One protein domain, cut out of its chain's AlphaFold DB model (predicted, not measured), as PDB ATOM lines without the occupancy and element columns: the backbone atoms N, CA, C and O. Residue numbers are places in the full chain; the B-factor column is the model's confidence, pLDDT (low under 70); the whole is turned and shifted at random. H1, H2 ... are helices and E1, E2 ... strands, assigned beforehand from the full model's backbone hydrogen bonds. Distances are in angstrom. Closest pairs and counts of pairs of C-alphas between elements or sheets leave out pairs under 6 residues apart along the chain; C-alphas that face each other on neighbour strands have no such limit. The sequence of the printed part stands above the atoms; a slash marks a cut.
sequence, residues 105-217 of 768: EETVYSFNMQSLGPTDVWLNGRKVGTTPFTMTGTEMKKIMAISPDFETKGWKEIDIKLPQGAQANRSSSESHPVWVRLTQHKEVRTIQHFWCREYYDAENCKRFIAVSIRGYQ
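Overview. This is residues 105 to 217 of the 768 residues of an uncharacterized protein of bacterium F16 (UniProt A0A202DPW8). One strongly twisted sheet of eight strands folds round on itself into a loose, incompletely closed barrel: E4, E1, E8 and the long part of E7 make one wall, E5, E6, E2 and E3 the other, and the bend in E7 leads from one wall to the other. The single short helix H1 packs on one end of this shape, between E1 and E6. The printed part has 113 residues, with one named helix and eight named strands, and its class is mostly strand; along the chain E1 to E4 come first, then H1, then E5 to E8, and the sheet is branched and mixed, E1 and E8 being parallel neighbours and the other neighbour pairs antiparallel. The whole is compact, with a radius of gyration of the C-alphas of 13.9 A and spans of 41 by 29 by 23 A.

Arrangement. E1, residues 107 to 114, has E4, residues 133 to 136, on one side and E8, residues 206 to 216, on the other side. N 109 and O 135 are 2.8 A apart, and N 110 and O 209 are 2.9 A apart. E2, residues 120 to 123, and E3, residues 126 to 130, are a hairpin, with N 121 and O 129 at 2.8 A. E6, residues 175 to 184, has E2 on one side, and E5, residues 156 to 161, and E7, residues 187 to 201, on the other side. Its pairing is staggered: N 158 and O 178 are 2.9 A apart towards E5, N 122 and O 181 2.9 A towards E2, and N 189 and O 182 2.8 A towards E7. E7 bends by 75 degrees at residue 190 and pairs with E8 over residues 190 to 201, with N 199 and O 208 at 2.8 A. E5 to E8 form a meander, each strand the antiparallel neighbour of the one before. H1, residues 137 to 144, is on the sheet at a height of 6.8 A, over none of its strands, but only just: 2 of its C-alphas fall on E1. The closest C-alphas of H1 and E1 are those of Gly 137 and Thr 107, 4.6 A apart. In H1 every O i to N i+4 pair is within hydrogen-bond range.

Along the chain. E1 begins at C-alpha 107, (-38.592, -82.056, 87.498), and is 22.8 A long. E2, E3, E4 and H1 follow, with H1 starting at C-alpha 137, (-36.021, -83.876, 84.093). E5 measures 15.8 A, E6 26.2 A and E7 36.7 A. E8, 32.3 A, ends at C-alpha 216, (-10.311, -76.550, 90.434).

Size, cuts and confidence. The C-alphas farthest apart, those of Lys 153 and Glu 203, are 42.9 A apart. The printed part has no cut. The links H1 to E5 and E5 to E6 are long. Mean pLDDT of the printed part is 72.7; 41 residues are under 70, among them 163 to 174 and 196 to 210.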
ATOM      1  N   GLU A 105     -41.165 -84.718  83.684       78.81
ATOM      2  CA  GLU A 105     -41.764 -83.477  83.186       78.81
ATOM      3  C   GLU A 105     -42.012 -82.454  84.311       78.81
ATOM      4  O   GLU A 105     -41.974 -81.244  84.087       78.81
ATOM      5  N   GLU A 106     -42.210 -82.940  85.536       68.75
ATOM      6  CA  GLU A 106     -42.393 -82.138  86.749       68.75
ATOM      7  C   GLU A 106     -41.060 -81.841  87.461       68.75
ATOM      8  O   GLU A 106     -41.052 -81.197  88.506       68.75
ATOM      9  N   THR A 107     -39.921 -82.268  86.906       72.31
ATOM     10  CA  THR A 107     -38.592 -82.056  87.498       72.31
ATOM     11  C   THR A 107     -37.750 -81.096  86.655       72.31
ATOM     12  O   THR A 107     -37.732 -81.178  85.429       72.31
ATOM     13  N   VAL A 108     -37.012 -80.191  87.297       74.81
ATOM     14  CA  VAL A 108     -36.055 -79.270  86.666       74.81
ATOM     15  C   VAL A 108     -34.715 -79.373  87.383       74.81
ATOM     16  O   VAL A 108     -34.643 -79.281  88.604       74.81
ATOM     17  N   TYR A 109     -33.641 -79.540  86.624       75.44
ATOM     18  CA  TYR A 109     -32.271 -79.523  87.116       75.44
ATOM     19  C   TYR A 109     -31.658 -78.145  86.894       75.44
ATOM     20  O   TYR A 109     -31.777 -77.582  85.810       75.44
ATOM     21  N   SER A 110     -30.965 -77.619  87.898       72.88
ATOM     22  CA  SER A 110     -30.188 -76.382  87.799       72.88
ATOM     23  C   SER A 110     -28.719 -76.696  88.023       72.88
ATOM     24  O   SER A 110     -28.355 -77.146  89.107       72.88
ATOM     25  N   PHE A 111     -27.874 -76.441  87.030       75.62
ATOM     26  CA  PHE A 111     -26.439 -76.699  87.088       75.62
ATOM     27  C   PHE A 111     -25.660 -75.411  87.337       75.62
ATOM     28  O   PHE A 111     -25.752 -74.460  86.560       75.62
ATOM     29  N   ASN A 112     -24.854 -75.406  88.398       67.75
ATOM     30  CA  ASN A 112     -24.043 -74.262  88.815       67.75
ATOM     31  C   ASN A 112     -22.600 -74.674  89.161       67.75
ATOM     32  O   ASN A 112     -22.358 -75.804  89.594       67.75
ATOM     33  N   MET A 113     -21.635 -73.760  88.993       68.62
ATOM     34  CA  MET A 113     -20.224 -73.999  89.334       68.62
ATOM     35  C   MET A 113     -19.760 -73.199  90.543       68.62
ATOM     36  O   MET A 113     -19.979 -71.996  90.632       68.62
ATOM     37  N   GLN A 114     -19.014 -73.875  91.419       57.16
ATOM     38  CA  GLN A 114     -18.212 -73.222  92.449       57.16
ATOM     39  C   GLN A 114     -16.774 -73.069  91.999       57.16
ATOM     40  O   GLN A 114     -16.154 -74.030  91.542       57.16
ATOM     41  N   SER A 115     -16.207 -71.897  92.282       53.41
ATOM     42  CA  SER A 115     -14.780 -71.622  92.091       53.41
ATOM     43  C   SER A 115     -14.286 -71.690  90.636       53.41
ATOM     44  O   SER A 115     -13.082 -71.653  90.414       53.41
ATOM     45  N   LEU A 116     -15.191 -71.768  89.661       56.69
ATOM     46  CA  LEU A 116     -14.936 -71.635  88.229       56.69
ATOM     47  C   LEU A 116     -16.071 -70.793  87.645       56.69
ATOM     48  O   LEU A 116     -17.217 -70.957  88.064       56.69
ATOM     49  N   GLY A 117     -15.774 -69.916  86.688       59.22
ATOM     50  CA  GLY A 117     -16.829 -69.259  85.913       59.22
ATOM     51  C   GLY A 117     -17.526 -70.185  84.918       59.22
ATOM     52  O   GLY A 117     -17.481 -71.411  85.073       59.22
ATOM     53  N   PRO A 118     -18.155 -69.626  83.871       69.69
ATOM     54  CA  PRO A 118     -18.961 -70.406  82.949       69.69
ATOM     55  C   PRO A 118     -18.186 -71.579  82.345       69.69
ATOM     56  O   PRO A 118     -17.119 -71.404  81.756       69.69
ATOM     57  N   THR A 119     -18.693 -72.794  82.549       76.56
ATOM     58  CA  THR A 119     -17.986 -74.044  82.248       76.56
ATOM     59  C   THR A 119     -18.927 -74.989  81.523       76.56
ATOM     60  O   THR A 119     -20.070 -75.172  81.944       76.56
ATOM     61  N   ASP A 120     -18.446 -75.603  80.445       87.25
ATOM     62  CA  ASP A 120     -19.208 -76.607  79.714       87.25
ATOM     63  C   ASP A 120     -19.301 -77.887  80.542       87.25
ATOM     64  O   ASP A 120     -18.287 -78.490  80.918       87.25
ATOM     65  N   VAL A 121     -20.533 -78.307  80.803       88.25
ATOM     66  CA  VAL A 121     -20.845 -79.542  81.511       88.25
ATOM     67  C   VAL A 121     -21.163 -80.612  80.484       88.25
ATOM     68  O   VAL A 121     -22.045 -80.458  79.633       88.25
ATOM     69  N   TRP A 122     -20.437 -81.715  80.584       92.06
ATOM     70  CA  TRP A 122     -20.691 -82.928  79.832       92.06
ATOM     71  C   TRP A 122     -21.174 -84.011  80.785       92.06
ATOM     72  O   TRP A 122     -20.535 -84.243  81.811       92.06
ATOM     73  N   LEU A 123     -22.274 -84.672  80.434       92.00
ATOM     74  CA  LEU A 123     -22.873 -85.772  81.186       92.00
ATOM     75  C   LEU A 123     -22.990 -86.989  80.261       92.00
ATOM     76  O   LEU A 123     -23.504 -86.848  79.150       92.00
ATOM     77  N   ASN A 124     -22.501 -88.153  80.696       91.75
ATOM     78  CA  ASN A 124     -22.521 -89.414  79.937       91.75
ATOM     79  C   ASN A 124     -22.166 -89.232  78.443       91.75
ATOM     80  O   ASN A 124     -22.894 -89.657  77.552       91.75
ATOM     81  N   GLY A 125     -21.056 -88.545  78.156       85.31
ATOM     82  CA  GLY A 125     -20.557 -88.358  76.787       85.31
ATOM     83  C   GLY A 125     -21.174 -87.187  76.010       85.31
ATOM     84  O   GLY A 125     -20.629 -86.799  74.978       85.31
ATOM     85  N   ARG A 126     -22.248 -86.553  76.505       89.81
ATOM     86  CA  ARG A 126     -22.955 -85.462  75.809       89.81
ATOM     87  C   ARG A 126     -22.787 -84.113  76.511       89.81
ATOM     88  O   ARG A 126     -22.967 -84.013  77.722       89.81
ATOM     89  N   LYS A 127     -22.490 -83.051  75.750       90.50
ATOM     90  CA  LYS A 127     -22.533 -81.668  76.254       90.50
ATOM     91  C   LYS A 127     -23.986 -81.292  76.535       90.50
ATOM     92  O   LYS A 127     -24.812 -81.343  75.623       90.50
ATOM     93  N   VAL A 128     -24.286 -80.937  77.780       87.69
ATOM     94  CA  VAL A 128     -25.650 -80.593  78.221       87.69
ATOM     95  C   VAL A 128     -25.876 -79.090  78.355       87.69
ATOM     96  O   VAL A 128     -27.008 -78.642  78.228       87.69
ATOM     97  N   GLY A 129     -24.818 -78.305  78.566       84.94
ATOM     98  CA  GLY A 129     -24.916 -76.852  78.687       84.94
ATOM     99  C   GLY A 129     -23.644 -76.216  79.239       84.94
ATOM    100  O   GLY A 129     -22.682 -76.916  79.565       84.94
ATOM    101  N   THR A 130     -23.649 -74.889  79.348       82.12
ATOM    102  CA  THR A 130     -22.577 -74.078  79.945       82.12
ATOM    103  C   THR A 130     -23.131 -73.410  81.199       82.12
ATOM    104  O   THR A 130     -24.173 -72.768  81.128       82.12
ATOM    105  N   THR A 131     -22.504 -73.590  82.365       71.69
ATOM    106  CA  THR A 131     -23.032 -73.039  83.633       71.69
ATOM    107  C   THR A 131     -23.008 -71.506  83.676       71.69
ATOM    108  O   THR A 131     -22.039 -70.936  83.180       71.69
ATOM    109  N   PRO A 132     -23.968 -70.839  84.352       66.12
ATOM    110  CA  PRO A 132     -25.175 -71.410  84.960       66.12
ATOM    111  C   PRO A 132     -26.232 -71.771  83.895       66.12
ATOM    112  O   PRO A 132     -26.483 -70.987  82.988       66.12
ATOM    113  N   PHE A 133     -26.861 -72.950  83.994       70.50
ATOM    114  CA  PHE A 133     -27.968 -73.339  83.100       70.50
ATOM    115  C   PHE A 133     -28.982 -74.255  83.794       70.50
ATOM    116  O   PHE A 133     -28.697 -74.844  84.840       70.50
ATOM    117  N   THR A 134     -30.165 -74.404  83.193       72.06
ATOM    118  CA  THR A 134     -31.191 -75.358  83.639       72.06
ATOM    119  C   THR A 134     -31.500 -76.386  82.555       72.06
ATOM    120  O   THR A 134     -31.301 -76.129  81.371       72.06
ATOM    121  N   MET A 135     -31.953 -77.568  82.965       80.75
ATOM    122  CA  MET A 135     -32.320 -78.680  82.087       80.75
ATOM    123  C   MET A 135     -33.563 -79.371  82.650       80.75
ATOM    124  O   MET A 135     -33.714 -79.496  83.865       80.75
ATOM    125  N   THR A 136     -34.467 -79.832  81.793       81.62
ATOM    126  CA  THR A 136     -35.677 -80.534  82.245       81.62
ATOM    127  C   THR A 136     -35.354 -81.944  82.745       81.62
ATOM    128  O   THR A 136     -34.378 -82.573  82.330       81.62
ATOM    129  N   GLY A 137     -36.191 -82.506  83.615       83.12
ATOM    130  CA  GLY A 137     -36.021 -83.876  84.093       83.12
ATOM    131  C   GLY A 137     -36.204 -84.913  82.988       83.12
ATOM    132  O   GLY A 137     -35.571 -85.965  83.026       83.12
ATOM    133  N   THR A 138     -36.984 -84.599  81.952       86.38
ATOM    134  CA  THR A 138     -37.125 -85.437  80.750       86.38
ATOM    135  C   THR A 138     -35.820 -85.508  79.959       86.38
ATOM    136  O   THR A 138     -35.404 -86.588  79.535       86.38
ATOM    137  N   GLU A 139     -35.137 -84.377  79.782       87.06
ATOM    138  CA  GLU A 139     -33.807 -84.336  79.166       87.06
ATOM    139  C   GLU A 139     -32.779 -85.058  80.031       87.06
ATOM    140  O   GLU A 139     -32.028 -85.887  79.519       87.06
ATOM    141  N   MET A 140     -32.807 -84.840  81.347       89.19
ATOM    142  CA  MET A 140     -31.914 -85.537  82.267       89.19
ATOM    143  C   MET A 140     -32.131 -87.056  82.243       89.19
ATOM    144  O   MET A 140     -31.164 -87.811  82.229       89.19
ATOM    145  N   LYS A 141     -33.382 -87.527  82.155       88.31
ATOM    146  CA  LYS A 141     -33.701 -88.955  81.999       88.31
ATOM    147  C   LYS A 141     -33.080 -89.535  80.731       88.31
ATOM    148  O   LYS A 141     -32.529 -90.631  80.771       88.31
ATOM    149  N   LYS A 142     -33.133 -88.794  79.618       89.75
ATOM    150  CA  LYS A 142     -32.485 -89.200  78.362       89.75
ATOM    151  C   LYS A 142     -30.969 -89.286  78.525       89.75
ATOM    152  O   LYS A 142     -30.393 -90.242  78.034       89.75
ATOM    153  N   ILE A 143     -30.344 -88.333  79.218       89.12
ATOM    154  CA  ILE A 143     -28.899 -88.338  79.504       89.12
ATOM    155  C   ILE A 143     -28.499 -89.527  80.386       89.12
ATOM    156  O   ILE A 143     -27.526 -90.217  80.087       89.12
ATOM    157  N   MET A 144     -29.259 -89.792  81.451       88.38
ATOM    158  CA  MET A 144     -29.009 -90.911  82.365       88.38
ATOM    159  C   MET A 144     -29.148 -92.278  81.683       88.38
ATOM    160  O   MET A 144     -28.458 -93.211  82.065       88.38
ATOM    161  N   ALA A 145     -29.999 -92.395  80.659       85.75
ATOM    162  CA  ALA A 145     -30.182 -93.631  79.897       85.75
ATOM    163  C   ALA A 145     -29.058 -93.922  78.878       85.75
ATOM    164  O   ALA A 145     -29.055 -94.992  78.272       85.75
ATOM    165  N   ILE A 146     -28.126 -92.986  78.649       85.88
ATOM    166  CA  ILE A 146     -26.991 -93.188  77.735       85.88
ATOM    167  C   ILE A 146     -25.956 -94.086  78.420       85.88
ATOM    168  O   ILE A 146     -25.381 -93.693  79.437       85.88
ATOM    169  N   SER A 147     -25.689 -95.263  77.838       77.81
ATOM    170  CA  SER A 147     -24.561 -96.113  78.243       77.81
ATOM    171  C   SER A 147     -23.246 -95.353  78.041       77.81
ATOM    172  O   SER A 147     -23.069 -94.742  76.980       77.81
ATOM    173  N   PRO A 148     -22.322 -95.349  79.018       72.31
ATOM    174  CA  PRO A 148     -21.061 -94.637  78.891       72.31
ATOM    175  C   PRO A 148     -20.075 -95.372  77.971       72.31
ATOM    176  O   PRO A 148     -19.088 -95.946  78.422       72.31
ATOM    177  N   ASP A 149     -20.314 -95.302  76.664       71.19
ATOM    178  CA  ASP A 149     -19.447 -95.880  75.632       71.19
ATOM    179  C   ASP A 149     -18.429 -94.828  75.141       71.19
ATOM    180  O   ASP A 149     -18.387 -94.451  73.968       71.19
ATOM    181  N   PHE A 150     -17.630 -94.276  76.060       77.56
ATOM    182  CA  PHE A 150     -16.606 -93.264  75.762       77.56
ATOM    183  C   PHE A 150     -15.378 -93.401  76.671       77.56
ATOM    184  O   PHE A 150     -15.447 -93.951  77.768       77.56
ATOM    185  N   GLU A 151     -14.229 -92.877  76.229       77.81
ATOM    186  CA  GLU A 151     -13.000 -92.876  77.033       77.81
ATOM    187  C   GLU A 151     -13.205 -92.066  78.330       77.81
ATOM    188  O   GLU A 151     -13.465 -90.860  78.300       77.81
ATOM    189  N   THR A 152     -13.077 -92.727  79.485       76.75
ATOM    190  CA  THR A 152     -13.369 -92.158  80.816       76.75
ATOM    191  C   THR A 152     -12.253 -91.267  81.368       76.75
ATOM    192  O   THR A 152     -12.388 -90.671  82.440       76.75
ATOM    193  N   LYS A 153     -11.143 -91.106  80.638       77.50
ATOM    194  CA  LYS A 153     -10.029 -90.243  81.041       77.50
ATOM    195  C   LYS A 153     -10.497 -88.787  81.172       77.50
ATOM    196  O   LYS A 153     -10.959 -88.176  80.213       77.50
ATOM    197  N   GLY A 154     -10.370 -88.222  82.375       74.75
ATOM    198  CA  GLY A 154     -10.814 -86.854  82.677       74.75
ATOM    199  C   GLY A 154     -12.309 -86.711  82.998       74.75
ATOM    200  O   GLY A 154     -12.780 -85.593  83.204       74.75
ATOM    201  N   TRP A 155     -13.045 -87.821  83.073       87.69
ATOM    202  CA  TRP A 155     -14.407 -87.874  83.599       87.69
ATOM    203  C   TRP A 155     -14.392 -88.314  85.067       87.69
ATOM    204  O   TRP A 155     -13.506 -89.051  85.501       87.69
ATOM    205  N   LYS A 156     -15.379 -87.865  85.840       89.00
ATOM    206  CA  LYS A 156     -15.616 -88.310  87.215       89.00
ATOM    207  C   LYS A 156     -17.066 -88.734  87.356       89.00
ATOM    208  O   LYS A 156     -17.966 -87.977  87.005       89.00
ATOM    209  N   GLU A 157     -17.275 -89.922  87.887       89.69
ATOM    210  CA  GLU A 157     -18.598 -90.409  88.245       89.69
ATOM    211  C   GLU A 157     -19.106 -89.671  89.491       89.69
ATOM    212  O   GLU A 157     -18.383 -89.532  90.485       89.69
ATOM    213  N   ILE A 158     -20.323 -89.129  89.413       86.62
ATOM    214  CA  ILE A 158     -20.999 -88.465  90.529       86.62
ATOM    215  C   ILE A 158     -22.456 -88.921  90.604       86.62
ATOM    216  O   ILE A 158     -23.104 -89.152  89.585       86.62
ATOM    217  N   ASP A 159     -22.984 -88.989  91.817       85.31
ATOM    218  CA  ASP A 159     -24.357 -89.419  92.069       85.31
ATOM    219  C   ASP A 159     -25.349 -88.266  91.886       85.31
ATOM    220  O   ASP A 159     -25.473 -87.389  92.744       85.31
ATOM    221  N   ILE A 160     -26.099 -88.259  90.784       85.38
ATOM    222  CA  ILE A 160     -27.156 -87.264  90.555       85.38
ATOM    223  C   ILE A 160     -28.511 -87.889  90.884       85.38
ATOM    224  O   ILE A 160     -28.811 -89.010  90.482       85.38
ATOM    225  N   LYS A 161     -29.359 -87.160  91.614       83.44
ATOM    226  CA  LYS A 161     -30.714 -87.619  91.949       83.44
ATOM    227  C   LYS A 161     -31.506 -87.949  90.686       83.44
ATOM    228  O   LYS A 161     -31.478 -87.166  89.736       83.44
ATOM    229  N   LEU A 162     -32.230 -89.068  90.696       81.31
ATOM    230  CA  LEU A 162     -33.066 -89.492  89.572       81.31
ATOM    231  C   LEU A 162     -34.146 -88.446  89.240       81.31
ATOM    232  O   LEU A 162     -34.662 -87.806  90.157       81.31
ATOM    233  N   PRO A 163     -34.539 -88.294  87.960       67.44
ATOM    234  CA  PRO A 163     -35.592 -87.367  87.535       67.44
ATOM    235  C   PRO A 163     -36.985 -87.834  87.962       67.44
ATOM    236  O   PRO A 163     -37.922 -87.048  87.957       67.44
ATOM    237  N   GLN A 164     -37.111 -89.105  88.347       68.94
ATOM    238  CA  GLN A 164     -38.292 -89.686  88.973       68.94
ATOM    239  C   GLN A 164     -38.006 -89.823  90.472       68.94
ATOM    240  O   GLN A 164     -36.946 -90.316  90.853       68.94
ATOM    241  N   GLY A 165     -38.896 -89.317  91.326       56.91
ATOM    242  CA  GLY A 165     -38.736 -89.408  92.781       56.91
ATOM    243  C   GLY A 165     -39.456 -90.630  93.358       56.91
ATOM    244  O   GLY A 165     -40.648 -90.793  93.108       56.91
ATOM    245  N   ALA A 166     -38.766 -91.452  94.158       47.66
ATOM    246  CA  ALA A 166     -39.400 -92.469  95.000       47.66
ATOM    247  C   ALA A 166     -39.996 -91.852  96.283       47.66
ATOM    248  O   ALA A 166     -39.563 -90.792  96.745       47.66
ATOM    249  N   GLN A 167     -41.011 -92.522  96.842       46.69
ATOM    250  CA  GLN A 167     -41.773 -92.095  98.018       46.69
ATOM    251  C   GLN A 167     -40.889 -91.779  99.237       46.69
ATOM    252  O   GLN A 167     -40.063 -92.580  99.660       46.69
ATOM    253  N   ALA A 168     -41.143 -90.605  99.817       44.03
ATOM    254  CA  ALA A 168     -41.062 -90.267 101.236       44.03
ATOM    255  C   ALA A 168     -40.206 -91.178 102.141       44.03
ATOM    256  O   ALA A 168     -40.721 -91.929 102.958       44.03
ATOM    257  N   ASN A 169     -38.893 -90.978 102.100       39.06
ATOM    258  CA  ASN A 169     -38.097 -90.865 103.316       39.06
ATOM    259  C   ASN A 169     -37.067 -89.762 103.075       39.06
ATOM    260  O   ASN A 169     -36.311 -89.809 102.105       39.06
ATOM    261  N   ARG A 170     -37.031 -88.745 103.949       41.03
ATOM    262  CA  ARG A 170     -36.107 -87.591 103.850       41.03
ATOM    263  C   ARG A 170     -34.621 -87.993 103.763       41.03
ATOM    264  O   ARG A 170     -33.787 -87.137 103.488       41.03
ATOM    265  N   SER A 171     -34.293 -89.262 104.002       38.31
ATOM    266  CA  SER A 171     -32.943 -89.819 104.062       38.31
ATOM    267  C   SER A 171     -32.482 -90.601 102.822       38.31
ATOM    268  O   SER A 171     -31.298 -90.920 102.764       38.31
ATOM    269  N   SER A 172     -33.327 -90.888 101.822       43.44
ATOM    270  CA  SER A 172     -32.886 -91.644 100.632       43.44
ATOM    271  C   SER A 172     -33.620 -91.226  99.356       43.44
ATOM    272  O   SER A 172     -34.541 -91.895  98.897       43.44
ATOM    273  N   SER A 173     -33.206 -90.113  98.750       56.16
ATOM    274  CA  SER A 173     -33.506 -89.894  97.331       56.16
ATOM    275  C   SER A 173     -32.591 -90.802  96.516       56.16
ATOM    276  O   SER A 173     -31.377 -90.602  96.569       56.16
ATOM    277  N   GLU A 174     -33.146 -91.767  95.786       68.50
ATOM    278  CA  GLU A 174     -32.364 -92.604  94.873       68.50
ATOM    279  C   GLU A 174     -31.572 -91.725  93.890       68.50
ATOM    280  O   GLU A 174     -32.103 -90.809  93.246       68.50
ATOM    281  N   SER A 175     -30.268 -91.973  93.828       77.25
ATOM    282  CA  SER A 175     -29.335 -91.325  92.917       77.25
ATOM    283  C   SER A 175     -28.839 -92.322  91.886       77.25
ATOM    284  O   SER A 175     -28.741 -93.517  92.158       77.25
ATOM    285  N   HIS A 176     -28.527 -91.821  90.698       82.38
ATOM    286  CA  HIS A 176     -27.916 -92.599  89.638       82.38
ATOM    287  C   HIS A 176     -26.500 -92.079  89.389       82.38
ATOM    288  O   HIS A 176     -26.329 -90.854  89.300       82.38
ATOM    289  N   PRO A 177     -25.497 -92.964  89.275       86.56
ATOM    290  CA  PRO A 177     -24.171 -92.553  88.856       86.56
ATOM    291  C   PRO A 177     -24.233 -91.966  87.444       86.56
ATOM    292  O   PRO A 177     -24.763 -92.569  86.511       86.56
ATOM    293  N   VAL A 178     -23.698 -90.760  87.294       88.50
ATOM    294  CA  VAL A 178     -23.556 -90.071  86.012       88.50
ATOM    295  C   VAL A 178     -22.096 -89.680  85.855       88.50
ATOM    296  O   VAL A 178     -21.505 -89.049  86.733       88.50
ATOM    297  N   TRP A 179     -21.503 -90.026  84.718       91.44
ATOM    298  CA  TRP A 179     -20.159 -89.590  84.373       91.44
ATOM    299  C   TRP A 179     -20.185 -88.128  83.974       91.44
ATOM    300  O   TRP A 179     -20.882 -87.742  83.033       91.44
ATOM    301  N   VAL A 180     -19.389 -87.316  84.661       90.38
ATOM    302  CA  VAL A 180     -19.331 -85.875  84.441       90.38
ATOM    303  C   VAL A 180     -17.932 -85.434  84.077       90.38
ATOM    304  O   VAL A 180     -16.950 -85.782  84.733       90.38
ATOM    305  N   ARG A 181     -17.851 -84.617  83.033       90.50
ATOM    306  CA  ARG A 181     -16.630 -83.925  82.640       90.50
ATOM    307  C   ARG A 181     -16.911 -82.444  82.543       90.50
ATOM    308  O   ARG A 181     -17.886 -82.011  81.931       90.50
ATOM    309  N   LEU A 182     -16.017 -81.676  83.143       87.31
ATOM    310  CA  LEU A 182     -16.011 -80.232  83.026       87.31
ATOM    311  C   LEU A 182     -14.971 -79.850  81.994       87.31
ATOM    312  O   LEU A 182     -13.806 -80.226  82.130       87.31
ATOM    313  N   THR A 183     -15.386 -79.105  80.979       83.81
ATOM    314  CA  THR A 183     -14.448 -78.500  80.040       83.81
ATOM    315  C   THR A 183     -14.555 -76.992  80.115       83.81
ATOM    316  O   THR A 183     -15.640 -76.428  80.007       83.81
ATOM    317  N   GLN A 184     -13.421 -76.332  80.278       74.00
ATOM    318  CA  GLN A 184     -13.322 -74.881  80.232       74.00
ATOM    319  C   GLN A 184     -12.200 -74.557  79.254       74.00
ATOM    320  O   GLN A 184     -11.096 -75.065  79.422       74.00
ATOM    321  N   HIS A 185     -12.481 -73.770  78.212       67.44
ATOM    322  CA  HIS A 185     -11.511 -73.485  77.139       67.44
ATOM    323  C   HIS A 185     -10.940 -74.733  76.457       67.44
ATOM    324  O   HIS A 185      -9.747 -74.819  76.194       67.44
ATOM    325  N   LYS A 186     -11.787 -75.736  76.192       68.88
ATOM    326  CA  LYS A 186     -11.383 -77.043  75.629       68.88
ATOM    327  C   LYS A 186     -10.424 -77.855  76.522       68.88
ATOM    328  O   LYS A 186     -10.084 -78.980  76.168       68.88
ATOM    329  N   GLU A 187     -10.053 -77.349  77.699       77.75
ATOM    330  CA  GLU A 187      -9.275 -78.071  78.703       77.75
ATOM    331  C   GLU A 187     -10.194 -78.798  79.681       77.75
ATOM    332  O   GLU A 187     -11.201 -78.257  80.146       77.75
ATOM    333  N   VAL A 188      -9.818 -80.023  80.041       81.94
ATOM    334  CA  VAL A 188     -10.540 -80.812  81.040       81.94
ATOM    335  C   VAL A 188     -10.185 -80.325  82.445       81.94
ATOM    336  O   VAL A 188      -9.010 -80.207  82.797       81.94
ATOM    337  N   ARG A 189     -11.203 -80.042  83.261       81.50
ATOM    338  CA  ARG A 189     -11.055 -79.578  84.648       81.50
ATOM    339  C   ARG A 189     -11.290 -80.715  85.636       81.50
ATOM    340  O   ARG A 189     -12.227 -81.499  85.499       81.50
ATOM    341  N   THR A 190     -10.467 -80.759  86.681       79.62
ATOM    342  CA  THR A 190     -10.604 -81.743  87.762       79.62
ATOM    343  C   THR A 190     -11.764 -81.372  88.680       79.62
ATOM    344  O   THR A 190     -11.825 -80.255  89.194       79.62
ATOM    345  N   ILE A 191     -12.653 -82.332  88.944       80.88
ATOM    346  CA  ILE A 191     -13.791 -82.172  89.856       80.88
ATOM    347  C   ILE A 191     -13.370 -82.533  91.287       80.88
ATOM    348  O   ILE A 191     -13.081 -83.694  91.593       80.88
ATOM    349  N   GLN A 192     -13.379 -81.556  92.196       71.38
ATOM    350  CA  GLN A 192     -13.016 -81.748  93.605       71.38
ATOM    351  C   GLN A 192     -14.221 -82.092  94.470       71.38
ATOM    352  O   GLN A 192     -14.206 -83.091  95.186       71.38
ATOM    353  N   HIS A 193     -15.265 -81.273  94.395       70.25
ATOM    354  CA  HIS A 193     -16.442 -81.402  95.243       70.25
ATOM    355  C   HIS A 193     -17.703 -81.409  94.389       70.25
ATOM    356  O   HIS A 193     -17.745 -80.820  93.313       70.25
ATOM    357  N   PHE A 194     -18.718 -82.101  94.870       75.81
ATOM    358  CA  PHE A 194     -20.012 -82.207  94.229       75.81
ATOM    359  C   PHE A 194     -21.067 -82.244  95.316       75.81
ATOM    360  O   PHE A 194     -20.879 -82.895  96.346       75.81
ATOM    361  N   TRP A 195     -22.179 -81.575  95.068       71.62
ATOM    362  CA  TRP A 195     -23.367 -81.737  95.876       71.62
ATOM    363  C   TRP A 195     -24.607 -81.529  95.018       71.62
ATOM    364  O   TRP A 195     -24.649 -80.727  94.084       71.62
ATOM    365  N   CYS A 196     -25.634 -82.280  95.382       69.25
ATOM    366  CA  CYS A 196     -26.931 -82.272  94.745       69.25
ATOM    367  C   CYS A 196     -27.968 -82.036  95.839       69.25
ATOM    368  O   CYS A 196     -28.092 -82.842  96.766       69.25
ATOM    369  N   ARG A 197     -28.704 -80.929  95.767       61.53
ATOM    370  CA  ARG A 197     -29.841 -80.668  96.657       61.53
ATOM    371  C   ARG A 197     -31.128 -80.667  95.874       61.53
ATOM    372  O   ARG A 197     -31.159 -80.464  94.669       61.53
ATOM    373  N   GLU A 198     -32.188 -80.935  96.603       60.19
ATOM    374  CA  GLU A 198     -33.525 -81.060  96.072       60.19
ATOM    375  C   GLU A 198     -34.437 -80.113  96.827       60.19
ATOM    376  O   GLU A 198     -34.361 -80.012  98.053       60.19
ATOM    377  N   TYR A 199     -35.283 -79.448  96.063       56.03
ATOM    378  CA  TYR A 199     -36.258 -78.476  96.499       56.03
ATOM    379  C   TYR A 199     -37.597 -78.843  95.861       56.03
ATOM    380  O   TYR A 199     -37.644 -79.395  94.759       56.03
ATOM    381  N   TYR A 200     -38.681 -78.542  96.563       51.34
ATOM    382  CA  TYR A 200     -40.035 -78.803  96.097       51.34
ATOM    383  C   TYR A 200     -40.798 -77.489  96.024       51.34
ATOM    384  O   TYR A 200     -40.919 -76.787  97.027       51.34
ATOM    385  N   ASP A 201     -41.315 -77.193  94.840       47.50
ATOM    386  CA  ASP A 201     -42.291 -76.140  94.605       47.50
ATOM    387  C   ASP A 201     -43.684 -76.753  94.781       47.50
ATOM    388  O   ASP A 201     -44.176 -77.509  93.935       47.50
ATOM    389  N   ALA A 202     -44.273 -76.470  95.941       38.44
ATOM    390  CA  ALA A 202     -45.554 -77.020  96.355       38.44
ATOM    391  C   ALA A 202     -46.737 -76.457  95.549       38.44
ATOM    392  O   ALA A 202     -47.755 -77.134  95.443       38.44
ATOM    393  N   GLU A 203     -46.615 -75.260  94.967       37.81
ATOM    394  CA  GLU A 203     -47.705 -74.608  94.232       37.81
ATOM    395  C   GLU A 203     -47.783 -75.105  92.788       37.81
ATOM    396  O   GLU A 203     -48.864 -75.407  92.286       37.81
ATOM    397  N   ASN A 204     -46.634 -75.262  92.125       43.06
ATOM    398  CA  ASN A 204     -46.583 -75.771  90.752       43.06
ATOM    399  C   ASN A 204     -46.460 -77.299  90.671       43.06
ATOM    400  O   ASN A 204     -46.362 -77.836  89.566       43.06
ATOM    401  N   CYS A 205     -46.428 -77.993  91.816       51.59
ATOM    402  CA  CYS A 205     -46.152 -79.429  91.907       51.59
ATOM    403  C   CYS A 205     -44.857 -79.820  91.169       51.59
ATOM    404  O   CYS A 205     -44.805 -80.850  90.499       51.59
ATOM    405  N   LYS A 206     -43.813 -78.984  91.260       55.09
ATOM    406  CA  LYS A 206     -42.532 -79.207  90.576       55.09
ATOM    407  C   LYS A 206     -41.406 -79.511  91.550       55.09
ATOM    408  O   LYS A 206     -41.346 -78.996  92.663       55.09
ATOM    409  N   ARG A 207     -40.460 -80.323  91.097       64.88
ATOM    410  CA  ARG A 207     -39.217 -80.643  91.798       64.88
ATOM    411  C   ARG A 207     -38.061 -79.907  91.159       64.88
ATOM    412  O   ARG A 207     -37.842 -80.016  89.959       64.88
ATOM    413  N   PHE A 208     -37.275 -79.221  91.971       61.12
ATOM    414  CA  PHE A 208     -36.049 -78.569  91.540       61.12
ATOM    415  C   PHE A 208     -34.847 -79.298  92.127       61.12
ATOM    416  O   PHE A 208     -34.739 -79.481  93.338       61.12
ATOM    417  N   ILE A 209     -33.925 -79.725  91.273       69.19
ATOM    418  CA  ILE A 209     -32.695 -80.404  91.668       69.19
ATOM    419  C   ILE A 209     -31.529 -79.470  91.353       69.19
ATOM    420  O   ILE A 209     -31.126 -79.319  90.201       69.19
ATOM    421  N   ALA A 210     -30.984 -78.827  92.383       65.69
ATOM    422  CA  ALA A 210     -29.781 -78.019  92.253       65.69
ATOM    423  C   ALA A 210     -28.561 -78.938  92.272       65.69
ATOM    424  O   ALA A 210     -28.290 -79.625  93.261       65.69
ATOM    425  N   VAL A 211     -27.827 -78.935  91.171       72.50
ATOM    426  CA  VAL A 211     -26.601 -79.689  90.972       72.50
ATOM    427  C   VAL A 211     -25.461 -78.690  90.936       72.50
ATOM    428  O   VAL A 211     -25.387 -77.852  90.038       72.50
ATOM    429  N   SER A 212     -24.552 -78.769  91.900       73.62
ATOM    430  CA  SER A 212     -23.374 -77.916  91.878       73.62
ATOM    431  C   SER A 212     -22.103 -78.710  92.049       73.62
ATOM    432  O   SER A 212     -21.936 -79.574  92.913       73.62
ATOM    433  N   ILE A 213     -21.203 -78.405  91.131       72.69
ATOM    434  CA  ILE A 213     -19.946 -79.089  90.953       72.69
ATOM    435  C   ILE A 213     -18.869 -78.040  91.223       72.69
ATOM    436  O   ILE A 213     -18.978 -76.875  90.846       72.69
ATOM    437  N   ARG A 214     -17.830 -78.436  91.943       71.50
ATOM    438  CA  ARG A 214     -16.653 -77.616  92.191       71.50
ATOM    439  C   ARG A 214     -15.512 -78.183  91.377       71.50
ATOM    440  O   ARG A 214     -14.999 -79.262  91.693       71.50
ATOM    441  N   GLY A 215     -15.119 -77.452  90.347       65.12
ATOM    442  CA  GLY A 215     -13.862 -77.705  89.665       65.12
ATOM    443  C   GLY A 215     -12.734 -76.877  90.277       65.12
ATOM    444  O   GLY A 215     -12.967 -75.863  90.932       65.12
ATOM    445  N   TYR A 216     -11.500 -77.324  90.088       61.81
ATOM    446  CA  TYR A 216     -10.311 -76.550  90.434       61.81
ATOM    447  C   TYR A 216      -9.377 -76.494  89.232       61.81
ATOM    448  O   TYR A 216      -9.200 -77.477  88.510       61.81
ATOM    449  N   GLN A 217      -8.772 -75.329  89.041       57.84
ATOM    450  CA  GLN A 217      -7.631 -75.143  88.160       57.84
ATOM    451  C   GLN A 217      -6.380 -75.427  88.995       57.84
ATOM    452  O   GLN A 217      -6.265 -74.834  90.059       57.84
TER     453      GLN A 217